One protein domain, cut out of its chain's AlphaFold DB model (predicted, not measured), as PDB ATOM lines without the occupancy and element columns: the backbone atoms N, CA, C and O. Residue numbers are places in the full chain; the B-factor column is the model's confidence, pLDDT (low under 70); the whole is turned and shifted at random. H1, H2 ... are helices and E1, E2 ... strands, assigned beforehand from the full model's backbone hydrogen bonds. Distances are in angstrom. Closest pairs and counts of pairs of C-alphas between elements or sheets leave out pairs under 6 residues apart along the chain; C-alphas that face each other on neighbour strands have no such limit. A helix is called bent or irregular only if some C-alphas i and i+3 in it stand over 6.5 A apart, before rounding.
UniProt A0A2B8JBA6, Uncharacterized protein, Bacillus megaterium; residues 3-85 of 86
ATOM      1  N   TYR A   3     -49.008  77.863  23.262       96.12
ATOM      2  CA  TYR A   3     -48.668  77.618  21.866       96.12
ATOM      3  C   TYR A   3     -48.585  78.957  21.138       96.12
ATOM      4  O   TYR A   3     -49.533  79.742  21.203       96.12
ATOM      5  N   SER A   4     -47.455  79.209  20.476       96.44
ATOM      6  CA  SER A   4     -47.282  80.312  19.526       96.44
ATOM      7  C   SER A   4     -47.852  79.888  18.182       96.44
ATOM      8  O   SER A   4     -47.589  78.775  17.725       96.44
ATOM      9  N   VAL A   5     -48.631  80.766  17.566       96.31
ATOM     10  CA  VAL A   5     -49.211  80.584  16.239       96.31
ATOM     11  C   VAL A   5     -48.661  81.674  15.349       96.31
ATOM     12  O   VAL A   5     -48.810  82.848  15.678       96.31
ATOM     13  N   GLU A   6     -48.004  81.294  14.260       95.62
ATOM     14  CA  GLU A   6     -47.271  82.224  13.397       95.62
ATOM     15  C   GLU A   6     -47.597  81.950  11.935       95.62
ATOM     16  O   GLU A   6     -47.594  80.801  11.492       95.62
ATOM     17  N   LEU A   7     -47.916  83.009  11.194       92.94
ATOM     18  CA  LEU A   7     -48.096  82.942   9.753       92.94
ATOM     19  C   LEU A   7     -46.755  82.584   9.109       92.94
ATOM     20  O   LEU A   7     -45.792  83.338   9.208       92.94
ATOM     21  N   GLU A   8     -46.702  81.451   8.417       91.00
ATOM     22  CA  GLU A   8     -45.499  81.039   7.691       91.00
ATOM     23  C   GLU A   8     -45.566  81.362   6.206       91.00
ATOM     24  O   GLU A   8     -44.543  81.639   5.580       91.00
ATOM     25  N   HIS A   9     -46.754  81.248   5.616       88.62
ATOM     26  CA  HIS A   9     -46.918  81.393   4.181       88.62
ATOM     27  C   HIS A   9     -48.296  81.933   3.823       88.62
ATOM     28  O   HIS A   9     -49.309  81.507   4.380       88.62
ATOM     29  N   ILE A  10     -48.304  82.812   2.829       87.81
ATOM     30  CA  ILE A  10     -49.474  83.205   2.062       87.81
ATOM     31  C   ILE A  10     -49.083  83.243   0.585       87.81
ATOM     32  O   ILE A  10     -48.013  83.749   0.242       87.81
ATOM     33  N   SER A  11     -49.914  82.683  -0.292       85.44
ATOM     34  CA  SER A  11     -49.543  82.527  -1.704       85.44
ATOM     35  C   SER A  11     -49.460  83.844  -2.494       85.44
ATOM     36  O   SER A  11     -48.888  83.857  -3.585       85.44
ATOM     37  N   ASN A  12     -49.961  84.966  -1.961       77.38
ATOM     38  CA  ASN A  12     -49.756  86.304  -2.526       77.38
ATOM     39  C   ASN A  12     -48.943  87.191  -1.579       77.38
ATOM     40  O   ASN A  12     -49.438  87.661  -0.557       77.38
ATOM     41  N   GLU A  13     -47.720  87.506  -1.988       67.00
ATOM     42  CA  GLU A  13     -46.773  88.315  -1.212       67.00
ATOM     43  C   GLU A  13     -47.216  89.779  -1.011       67.00
ATOM     44  O   GLU A  13     -46.622  90.488  -0.205       67.00
ATOM     45  N   ASN A  14     -48.254  90.245  -1.720       72.00
ATOM     46  CA  ASN A  14     -48.763  91.618  -1.609       72.00
ATOM     47  C   ASN A  14     -49.964  91.769  -0.658       72.00
ATOM     48  O   ASN A  14     -50.530  92.860  -0.580       72.00
ATOM     49  N   TYR A  15     -50.418  90.698   0.001       69.88
ATOM     50  CA  TYR A  15     -51.550  90.780   0.923       69.88
ATOM     51  C   TYR A  15     -51.100  91.177   2.332       69.88
ATOM     52  O   TYR A  15     -50.265  90.514   2.941       69.88
ATOM     53  N   GLU A  16     -51.699  92.242   2.865       70.25
ATOM     54  CA  GLU A  16     -51.480  92.686   4.240       70.25
ATOM     55  C   GLU A  16     -52.529  92.050   5.165       70.25
ATOM     56  O   GLU A  16     -53.670  92.511   5.255       70.25
ATOM     57  N   LEU A  17     -52.145  90.981   5.871       73.06
ATOM     58  CA  LEU A  17     -52.953  90.440   6.965       73.06
ATOM     59  C   LEU A  17     -52.962  91.428   8.145       73.06
ATOM     60  O   LEU A  17     -51.949  92.063   8.438       73.06
ATOM     61  N   PRO A  18     -54.076  91.549   8.890       75.12
ATOM     62  CA  PRO A  18     -54.067  92.253  10.163       75.12
ATOM     63  C   PRO A  18     -52.955  91.708  11.070       75.12
ATOM     64  O   PRO A  18     -52.921  90.509  11.328       75.12
ATOM     65  N   SER A  19     -52.108  92.576  11.630       78.00
ATOM     66  CA  SER A  19     -50.936  92.179  12.439       78.00
ATOM     67  C   SER A  19     -51.251  91.221  13.597       78.00
ATOM     68  O   SER A  19     -50.455  90.358  13.950       78.00
ATOM     69  N   ARG A  20     -52.460  91.314  14.167       80.06
ATOM     70  CA  ARG A  20     -52.954  90.387  15.203       80.06
ATOM     71  C   ARG A  20     -53.105  88.934  14.733       80.06
ATOM     72  O   ARG A  20     -53.277  88.052  15.567       80.06
ATOM     73  N   LEU A  21     -53.170  88.715  13.422       82.38
ATOM     74  CA  LEU A  21     -53.276  87.401  12.801       82.38
ATOM     75  C   LEU A  21     -51.912  86.888  12.364       82.38
ATOM     76  O   LEU A  21     -51.757  85.684  12.336       82.38
ATOM     77  N   GLU A  22     -50.919  87.748  12.117       89.25
ATOM     78  CA  GLU A  22     -49.552  87.313  11.783       89.25
ATOM     79  C   GLU A  22     -48.939  86.456  12.893       89.25
ATOM     80  O   GLU A  22     -48.253  85.472  12.618       89.25
ATOM     81  N   LYS A  23     -49.199  86.826  14.152       93.75
ATOM     82  CA  LYS A  23     -48.750  86.077  15.320       93.75
ATOM     83  C   LYS A  23     -49.689  86.250  16.502       93.75
ATOM     84  O   LYS A  23     -50.030  87.369  16.883       93.75
ATOM     85  N   PHE A  24     -50.054  85.142  17.131       94.50
ATOM     86  CA  PHE A  24     -50.832  85.139  18.366       94.50
ATOM     87  C   PHE A  24     -50.533  83.896  19.199       94.50
ATOM     88  O   PHE A  24     -49.877  82.962  18.751       94.50
ATOM     89  N   GLU A  25     -51.002  83.886  20.443       95.50
ATOM     90  CA  GLU A  25     -50.737  82.798  21.378       95.50
ATOM     91  C   GLU A  25     -52.044  82.223  21.915       95.50
ATOM     92  O   GLU A  25     -53.009  82.952  22.160       95.50
ATOM     93  N   VAL A  26     -52.065  80.912  22.146       95.06
ATOM     94  CA  VAL A  26     -53.198  80.226  22.773       95.06
ATOM     95  C   VAL A  26     -52.739  79.400  23.969       95.06
ATOM     96  O   VAL A  26     -51.691  78.754  23.946       95.06
ATOM     97  N   ASN A  27     -53.550  79.404  25.025       95.44
ATOM     98  CA  ASN A  27     -53.340  78.564  26.198       95.44
ATOM     99  C   ASN A  27     -54.186  77.300  26.076       95.44
ATOM    100  O   ASN A  27     -55.386  77.373  25.807       95.44
ATOM    101  N   SER A  28     -53.572  76.135  26.261       94.38
ATOM    102  CA  SER A  28     -54.247  74.834  26.173       94.38
ATOM    103  C   SER A  28     -53.481  73.752  26.937       94.38
ATOM    104  O   SER A  28     -52.315  73.935  27.303       94.38
ATOM    105  N   ASN A  29     -54.131  72.617  27.204       92.81
ATOM    106  CA  ASN A  29     -53.479  71.498  27.893       92.81
ATOM    107  C   ASN A  29     -52.736  70.568  26.927       92.81
ATOM    108  O   ASN A  29     -51.779  69.916  27.333       92.81
ATOM    109  N   LYS A  30     -53.187  70.508  25.669       94.38
ATOM    110  CA  LYS A  30     -52.650  69.650  24.605       94.38
ATOM    111  C   LYS A  30     -52.881  70.257  23.218       94.38
ATOM    112  O   LYS A  30     -53.746  71.122  23.062       94.38
ATOM    113  N   MET A  31     -52.165  69.744  22.214       94.69
ATOM    114  CA  MET A  31     -52.195  70.257  20.838       94.69
ATOM    115  C   MET A  31     -53.605  70.248  20.219       94.69
ATOM    116  O   MET A  31     -54.017  71.241  19.630       94.69
ATOM    117  N   ASP A  32     -54.396  69.189  20.419       95.00
ATOM    118  CA  ASP A  32     -55.758  69.110  19.853       95.00
ATOM    119  C   ASP A  32     -56.686  70.239  20.340       95.00
ATOM    120  O   ASP A  32     -57.513  70.770  19.591       95.00
ATOM    121  N   GLU A  33     -56.558  70.612  21.618       95.69
ATOM    122  CA  GLU A  33     -57.327  71.706  22.223       95.69
ATOM    123  C   GLU A  33     -56.864  73.061  21.680       95.69
ATOM    124  O   GLU A  33     -57.697  73.921  21.366       95.69
ATOM    125  N   ALA A  34     -55.547  73.217  21.508       95.25
ATOM    126  CA  ALA A  34     -54.951  74.402  20.906       95.25
ATOM    127  C   ALA A  34     -55.467  74.583  19.475       95.25
ATOM    128  O   ALA A  34     -56.046  75.620  19.164       95.25
ATOM    129  N   ILE A  35     -55.381  73.542  18.640       94.88
ATOM    130  CA  ILE A  35     -55.874  73.548  17.257       94.88
ATOM    131  C   ILE A  35     -57.366  73.875  17.198       94.88
ATOM    132  O   ILE A  35     -57.782  74.691  16.378       94.88
ATOM    133  N   THR A  36     -58.184  73.306  18.084       94.88
ATOM    134  CA  THR A  36     -59.623  73.622  18.138       94.88
ATOM    135  C   THR A  36     -59.868  75.110  18.407       94.88
ATOM    136  O   THR A  36     -60.774  75.711  17.829       94.88
ATOM    137  N   THR A  37     -59.066  75.718  19.280       94.88
ATOM    138  CA  THR A  37     -59.149  77.150  19.597       94.88
ATOM    139  C   THR A  37     -58.659  78.005  18.430       94.88
ATOM    140  O   THR A  37     -59.344  78.944  18.029       94.88
ATOM    141  N   ILE A  38     -57.528  77.635  17.833       94.69
ATOM    142  CA  ILE A  38     -56.915  78.307  16.682       94.69
ATOM    143  C   ILE A  38     -57.867  78.306  15.489       94.69
ATOM    144  O   ILE A  38     -58.129  79.358  14.916       94.69
ATOM    145  N   ARG A  39     -58.490  77.163  15.180       93.75
ATOM    146  CA  ARG A  39     -59.519  77.061  14.138       93.75
ATOM    147  C   ARG A  39     -60.668  78.035  14.360       93.75
ATOM    148  O   ARG A  39     -61.126  78.644  13.409       93.75
ATOM    149  N   LYS A  40     -61.137  78.213  15.598       92.75
ATOM    150  CA  LYS A  40     -62.213  79.175  15.895       92.75
ATOM    151  C   LYS A  40     -61.776  80.624  15.682       92.75
ATOM    152  O   LYS A  40     -62.596  81.427  15.251       92.75
ATOM    153  N   ILE A  41     -60.519  80.949  15.987       91.94
ATOM    154  CA  ILE A  41     -59.940  82.280  15.745       91.94
ATOM    155  C   ILE A  41     -59.837  82.539  14.238       91.94
ATOM    156  O   ILE A  41     -60.226  83.608  13.774       91.94
ATOM    157  N   LEU A  42     -59.363  81.547  13.481       90.75
ATOM    158  CA  LEU A  42     -59.124  81.659  12.043       90.75
ATOM    159  C   LEU A  42     -60.389  81.465  11.194       90.75
ATOM    160  O   LEU A  42     -60.403  81.907  10.057       90.75
ATOM    161  N   ALA A  43     -61.465  80.879  11.733       89.25
ATOM    162  CA  ALA A  43     -62.662  80.476  10.983       89.25
ATOM    163  C   ALA A  43     -63.295  81.576  10.118       89.25
ATOM    164  O   ALA A  43     -63.838  81.268   9.064       89.25
ATOM    165  N   MET A  44     -63.246  82.843  10.546       85.75
ATOM    166  CA  MET A  44     -63.790  83.958   9.754       85.75
ATOM    167  C   MET A  44     -62.973  84.257   8.493       85.75
ATOM    168  O   MET A  44     -63.482  84.905   7.589       85.75
ATOM    169  N   HIS A  45     -61.731  83.784   8.448       85.56
ATOM    170  CA  HIS A  45     -60.806  83.937   7.335       85.56
ATOM    171  C   HIS A  45     -60.753  82.687   6.459       85.56
ATOM    172  O   HIS A  45     -60.033  82.688   5.481       85.56
ATOM    173  N   MET A  46     -61.477  81.611   6.776       88.56
ATOM    174  CA  MET A  46     -61.438  80.370   5.995       88.56
ATOM    175  C   MET A  46     -62.561  80.365   4.957       88.56
ATOM    176  O   MET A  46     -63.717  80.594   5.314       88.56
ATOM    177  N   THR A  47     -62.243  80.060   3.695       84.75
ATOM    178  CA  THR A  47     -63.226  79.903   2.605       84.75
ATOM    179  C   THR A  47     -64.309  78.892   2.980       84.75
ATOM    180  O   THR A  47     -65.496  79.132   2.767       84.75
ATOM    181  N   ASP A  48     -63.894  77.790   3.605       87.38
ATOM    182  CA  ASP A  48     -64.757  76.868   4.329       87.38
ATOM    183  C   ASP A  48     -64.073  76.506   5.657       87.38
ATOM    184  O   ASP A  48     -62.932  76.047   5.700       87.38
ATOM    185  N   LYS A  49     -64.778  76.722   6.770       86.44
ATOM    186  CA  LYS A  49     -64.306  76.450   8.142       86.44
ATOM    187  C   LYS A  49     -63.940  74.979   8.392       86.44
ATOM    188  O   LYS A  49     -63.269  74.668   9.386       86.44
ATOM    189  N   ASP A  50     -64.451  74.082   7.553       86.56
ATOM    190  CA  ASP A  50     -64.233  72.643   7.630       86.56
ATOM    191  C   ASP A  50     -63.244  72.148   6.556       86.56
ATOM    192  O   ASP A  50     -62.787  71.009   6.656       86.56
ATOM    193  N   ASP A  51     -62.828  73.005   5.612       87.38
ATOM    194  CA  ASP A  51     -61.825  72.705   4.581       87.38
ATOM    195  C   ASP A  51     -60.447  73.256   4.969       87.38
ATOM    196  O   ASP A  51     -60.014  74.344   4.578       87.38
ATOM    197  N   TYR A  52     -59.763  72.504   5.825       91.88
ATOM    198  CA  TYR A  52     -58.421  72.825   6.287       91.88
ATOM    199  C   TYR A  52     -57.583  71.559   6.400       91.88
ATOM    200  O   TYR A  52     -58.085  70.461   6.657       91.88
ATOM    201  N   PHE A  53     -56.276  71.723   6.258       94.44
ATOM    202  CA  PHE A  53     -55.311  70.645   6.374       94.44
ATOM    203  C   PHE A  53     -54.477  70.810   7.641       94.44
ATOM    204  O   PHE A  53     -54.028  71.913   7.952       94.44
ATOM    205  N   LEU A  54     -54.264  69.709   8.365       95.19
ATOM    206  CA  LEU A  54     -53.368  69.656   9.518       95.19
ATOM    207  C   LEU A  54     -52.181  68.748   9.233       95.19
ATOM    208  O   LEU A  54     -52.351  67.606   8.804       95.19
ATOM    209  N   ASN A  55     -50.991  69.228   9.576       93.44
ATOM    210  CA  ASN A  55     -49.758  68.460   9.509       93.44
ATOM    211  C   ASN A  55     -48.918  68.705  10.763       93.44
ATOM    212  O   ASN A  55     -48.405  69.795  10.935       93.44
ATOM    213  N   GLY A  56     -48.731  67.715  11.637       85.88
ATOM    214  CA  GLY A  56     -47.740  67.840  12.725       85.88
ATOM    215  C   GLY A  56     -46.641  66.793  12.718       85.88
ATOM    216  O   GLY A  56     -45.797  66.777  13.612       85.88
ATOM    217  N   GLY A  57     -46.620  65.927  11.700       86.81
ATOM    218  CA  GLY A  57     -45.602  64.892  11.560       86.81
ATOM    219  C   GLY A  57     -45.384  64.063  12.843       86.81
ATOM    220  O   GLY A  57     -46.308  63.869  13.635       86.81
ATOM    221  N   PRO A  58     -44.161  63.556  13.076       89.00
ATOM    222  CA  PRO A  58     -43.847  62.732  14.245       89.00
ATOM    223  C   PRO A  58     -43.744  63.517  15.567       89.00
ATOM    224  O   PRO A  58     -43.640  62.891  16.618       89.00
ATOM    225  N   ASN A  59     -43.766  64.857  15.540       90.00
ATOM    226  CA  ASN A  59     -43.612  65.725  16.717       90.00
ATOM    227  C   ASN A  59     -44.882  66.548  17.013       90.00
ATOM    228  O   ASN A  59     -44.798  67.674  17.506       90.00
ATOM    229  N   TYR A  60     -46.054  65.979  16.717       92.25
ATOM    230  CA  TYR A  60     -47.353  66.654  16.804       92.25
ATOM    231  C   TYR A  60     -47.624  67.327  18.159       92.25
ATOM    232  O   TYR A  60     -48.268  68.367  18.220       92.25
ATOM    233  N   GLU A  61     -47.112  66.778  19.264       92.19
ATOM    234  CA  GLU A  61     -47.315  67.374  20.592       92.19
ATOM    235  C   GLU A  61     -46.657  68.753  20.757       92.19
ATOM    236  O   GLU A  61     -47.119  69.563  21.568       92.19
ATOM    237  N   ASN A  62     -45.599  69.028  19.988       93.69
ATOM    238  CA  ASN A  62     -44.812  70.257  20.083       93.69
ATOM    239  C   ASN A  62     -44.912  71.134  18.831       93.69
ATOM    240  O   ASN A  62     -44.655  72.332  18.927       93.69
ATOM    241  N   TYR A  63     -45.267  70.560  17.682       95.25
ATOM    242  CA  TYR A  63     -45.341  71.268  16.412       95.25
ATOM    243  C   TYR A  63     -46.486  70.744  15.547       95.25
ATOM    244  O   TYR A  63     -46.604  69.541  15.321       95.25
ATOM    245  N   ALA A  64     -47.295  71.658  15.028       97.06
ATOM    246  CA  ALA A  64     -48.283  71.381  13.999       97.06
ATOM    247  C   ALA A  64     -48.387  72.559  13.031       97.06
ATOM    248  O   ALA A  64     -48.044  73.685  13.360       97.06
ATOM    249  N   GLU A  65     -48.899  72.298  11.845       96.69
ATOM    250  CA  GLU A  65     -49.223  73.279  10.823       96.69
ATOM    251  C   GLU A  65     -50.714  73.186  10.534       96.69
ATOM    252  O   GLU A  65     -51.281  72.087  10.498       96.69
ATOM    253  N   ILE A  66     -51.335  74.337  10.300       95.62
ATOM    254  CA  ILE A  66     -52.681  74.431   9.754       95.62
ATOM    255  C   ILE A  66     -52.641  75.237   8.463       95.62
ATOM    256  O   ILE A  66     -52.154  76.367   8.448       95.62
ATOM    257  N   SER A  67     -53.177  74.651   7.397       94.69
ATOM    258  CA  SER A  67     -53.313  75.309   6.100       94.69
ATOM    259  C   SER A  67     -54.774  75.381   5.679       94.69
ATOM    260  O   SER A  67     -55.533  74.448   5.945       94.69
ATOM    261  N   PHE A  68     -55.172  76.467   5.027       93.31
ATOM    262  CA  PHE A  68     -56.531  76.673   4.526       93.31
ATOM    263  C   PHE A  68     -56.553  77.709   3.400       93.31
ATOM    264  O   PHE A  68     -55.620  78.501   3.267       93.31
ATOM    265  N   GLY A  69     -57.631  77.713   2.616       91.25
ATOM    266  CA  GLY A  69     -57.910  78.791   1.669       91.25
ATOM    267  C   GLY A  69     -58.535  79.990   2.380       91.25
ATOM    268  O   GLY A  69     -59.498  79.816   3.127       91.25
ATOM    269  N   ASP A  70     -58.010  81.190   2.156       87.75
ATOM    270  CA  ASP A  70     -58.505  82.433   2.739       87.75
ATOM    271  C   ASP A  70     -59.791  82.914   2.048       87.75
ATOM    272  O   ASP A  70     -59.850  83.002   0.822       87.75
ATOM    273  N   ALA A  71     -60.819  83.240   2.833       86.56
ATOM    274  CA  ALA A  71     -62.152  83.586   2.336       86.56
ATOM    275  C   ALA A  71     -62.194  84.913   1.569       86.56
ATOM    276  O   ALA A  71     -62.993  85.065   0.643       86.56
ATOM    277  N   ASP A  72     -61.362  85.875   1.968       82.62
ATOM    278  CA  ASP A  72     -61.379  87.227   1.413       82.62
ATOM    279  C   ASP A  72     -60.585  87.294   0.103       82.62
ATOM    280  O   ASP A  72     -60.931  88.039  -0.818       82.62
ATOM    281  N   THR A  73     -59.523  86.499   0.004       81.69
ATOM    282  CA  THR A  73     -58.552  86.575  -1.091       81.69
ATOM    283  C   THR A  73     -58.524  85.351  -2.001       81.69
ATOM    284  O   THR A  73     -57.986  85.434  -3.106       81.69
ATOM    285  N   GLY A  74     -59.078  84.220  -1.556       82.88
ATOM    286  CA  GLY A  74     -58.985  82.927  -2.232       82.88
ATOM    287  C   GLY A  74     -57.582  82.311  -2.208       82.88
ATOM    288  O   GLY A  74     -57.292  81.451  -3.037       82.88
ATOM    289  N   GLN A  75     -56.692  82.781  -1.329       85.75
ATOM    290  CA  GLN A  75     -55.281  82.381  -1.296       85.75
ATOM    291  C   GLN A  75     -55.020  81.237  -0.331       85.75
ATOM    292  O   GLN A  75     -55.714  81.086   0.665       85.75
ATOM    293  N   ASP A  76     -53.958  80.481  -0.583       90.69
ATOM    294  CA  ASP A  76     -53.508  79.456   0.347       90.69
ATOM    295  C   ASP A  76     -52.715  80.108   1.479       90.69
ATOM    296  O   ASP A  76     -51.743  80.831   1.240       90.69
ATOM    297  N   VAL A  77     -53.124  79.826   2.713       91.56
ATOM    298  CA  VAL A  77     -52.502  80.328   3.938       91.56
ATOM    299  C   VAL A  77     -52.008  79.154   4.769       91.56
ATOM    300  O   VAL A  77     -52.702  78.143   4.883       91.56
ATOM    301  N   ARG A  78     -50.825  79.286   5.378       94.38
ATOM    302  CA  ARG A  78     -50.278  78.321   6.342       94.38
ATOM    303  C   ARG A  78     -49.802  79.013   7.609       94.38
ATOM    304  O   ARG A  78     -48.998  79.943   7.553       94.38
ATOM    305  N   TYR A  79     -50.232  78.474   8.742       95.56
ATOM    306  CA  TYR A  79     -49.740  78.819  10.068       95.56
ATOM    307  C   TYR A  79     -48.973  77.654  10.678       95.56
ATOM    308  O   TYR A  79     -49.415  76.508  10.569       95.56
ATOM    309  N   SER A  80     -47.887  77.951  11.384       96.56
ATOM    310  CA  SER A  80     -47.266  77.017  12.317       96.56
ATOM    311  C   SER A  80     -47.827  77.214  13.723       96.56
ATOM    312  O   SER A  80     -48.242  78.303  14.112       96.56
ATOM    313  N   ILE A  81     -47.867  76.127  14.485       97.12
ATOM    314  CA  ILE A  81     -48.358  76.031  15.856       97.12
ATOM    315  C   ILE A  81     -47.251  75.354  16.650       97.12
ATOM    316  O   ILE A  81     -47.062  74.140  16.571       97.12
ATOM    317  N   THR A  82     -46.509  76.141  17.415       96.75
ATOM    318  CA  THR A  82     -45.340  75.664  18.156       96.75
ATOM    319  C   THR A  82     -45.599  75.774  19.645       96.75
ATOM    320  O   THR A  82     -45.949  76.843  20.147       96.75
ATOM    321  N   LYS A  83     -45.423  74.673  20.376       95.88
ATOM    322  CA  LYS A  83     -45.438  74.701  21.837       95.88
ATOM    323  C   LYS A  83     -44.285  75.573  22.321       95.88
ATOM    324  O   LYS A  83     -43.132  75.324  21.982       95.88
ATOM    325  N   ILE A  84     -44.604  76.561  23.142       94.31
ATOM    326  CA  ILE A  84     -43.624  77.365  23.860       94.31
ATOM    327  C   ILE A  84     -43.730  76.991  25.340       94.31
ATOM    328  O   ILE A  84     -44.830  76.875  25.890       94.31
ATOM    329  N   GLU A  85     -42.596  76.667  25.955       77.94
ATOM    330  CA  GLU A  85     -42.542  76.439  27.401       77.94
ATOM    331  C   GLU A  85     -42.763  77.775  28.125       77.94
ATOM    332  O   GLU A  85     -42.368  78.824  27.611       77.94
TER     333      GLU A  85
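What this domain is: This is residues 3 to 85 of the 86 residues of an uncharacterized protein of Bacillus megaterium (UniProt A0A2B8JBA6). A strongly twisted sheet of five strands curls round one long helix, H2, which packs on one of its faces; a short helix, H1, sits at the edge strand E2. The printed part has 83 residues, with two named helices and five named strands in the order E1 H1 E2 H2 E3 E4 E5. The sheet's order is E2 E1 E5 E4 E3, all antiparallel, and the class is mixed, helices and strands. The whole is compact, with a radius of gyration of the C-alphas of 12.1 A and spans of 33 by 24 by 21 A.

Where its parts are: Find C-alpha 3 at (-48.668, 77.618, 21.866); from there E1 runs 20.6 A to residue 10. H1 is residues 19 to 22, and E2 is residues 23 to 27. H2, residues 31 to 45, starts at C-alpha 31 (-52.195, 70.257, 20.838) and spans 21.1 A; it is irregular, with C-alphas 41 and 44 7.3 A apart. Next come E3, residues 52 to 55, and E4, residues 63 to 69, 20.8 A long. E5, residues 76 to 84, runs 25.6 A to C-alpha 84 at (-43.624, 77.365, 23.860).

How they stand to each other: Start at E2 and E1, where N 5 and O 24 are 2.8 A apart, within hydrogen-bond range. Across E1 and E5 look at N 4 and O 82, 2.8 A; across the hairpin E4 and E5, N 81 and O 64, 2.7 A; across the hairpin E3 and E4, N 65 and O 55, 2.7 A. E3, E4 and E5 form a meander, each strand the antiparallel neighbour of the one before. H2 on one face of the sheet makes two layers, helix over sheet; its closest C-alphas to E2 are Ala 34 and Val 26, 6.4 A. H1 only grazes the sheet, with residues 21 to 22. In H2, 9 of 11 O i to N i+4 pairs are within hydrogen-bond range; H1 is too short for such a pair.

The domain as a whole: The two C-alphas farthest apart are Asn 14 and Asn 29, 36.0 A. The printed part has no cut, and no link is long. Mean pLDDT of the printed part is 89.6; look for values under 70 at residues 13 and 15.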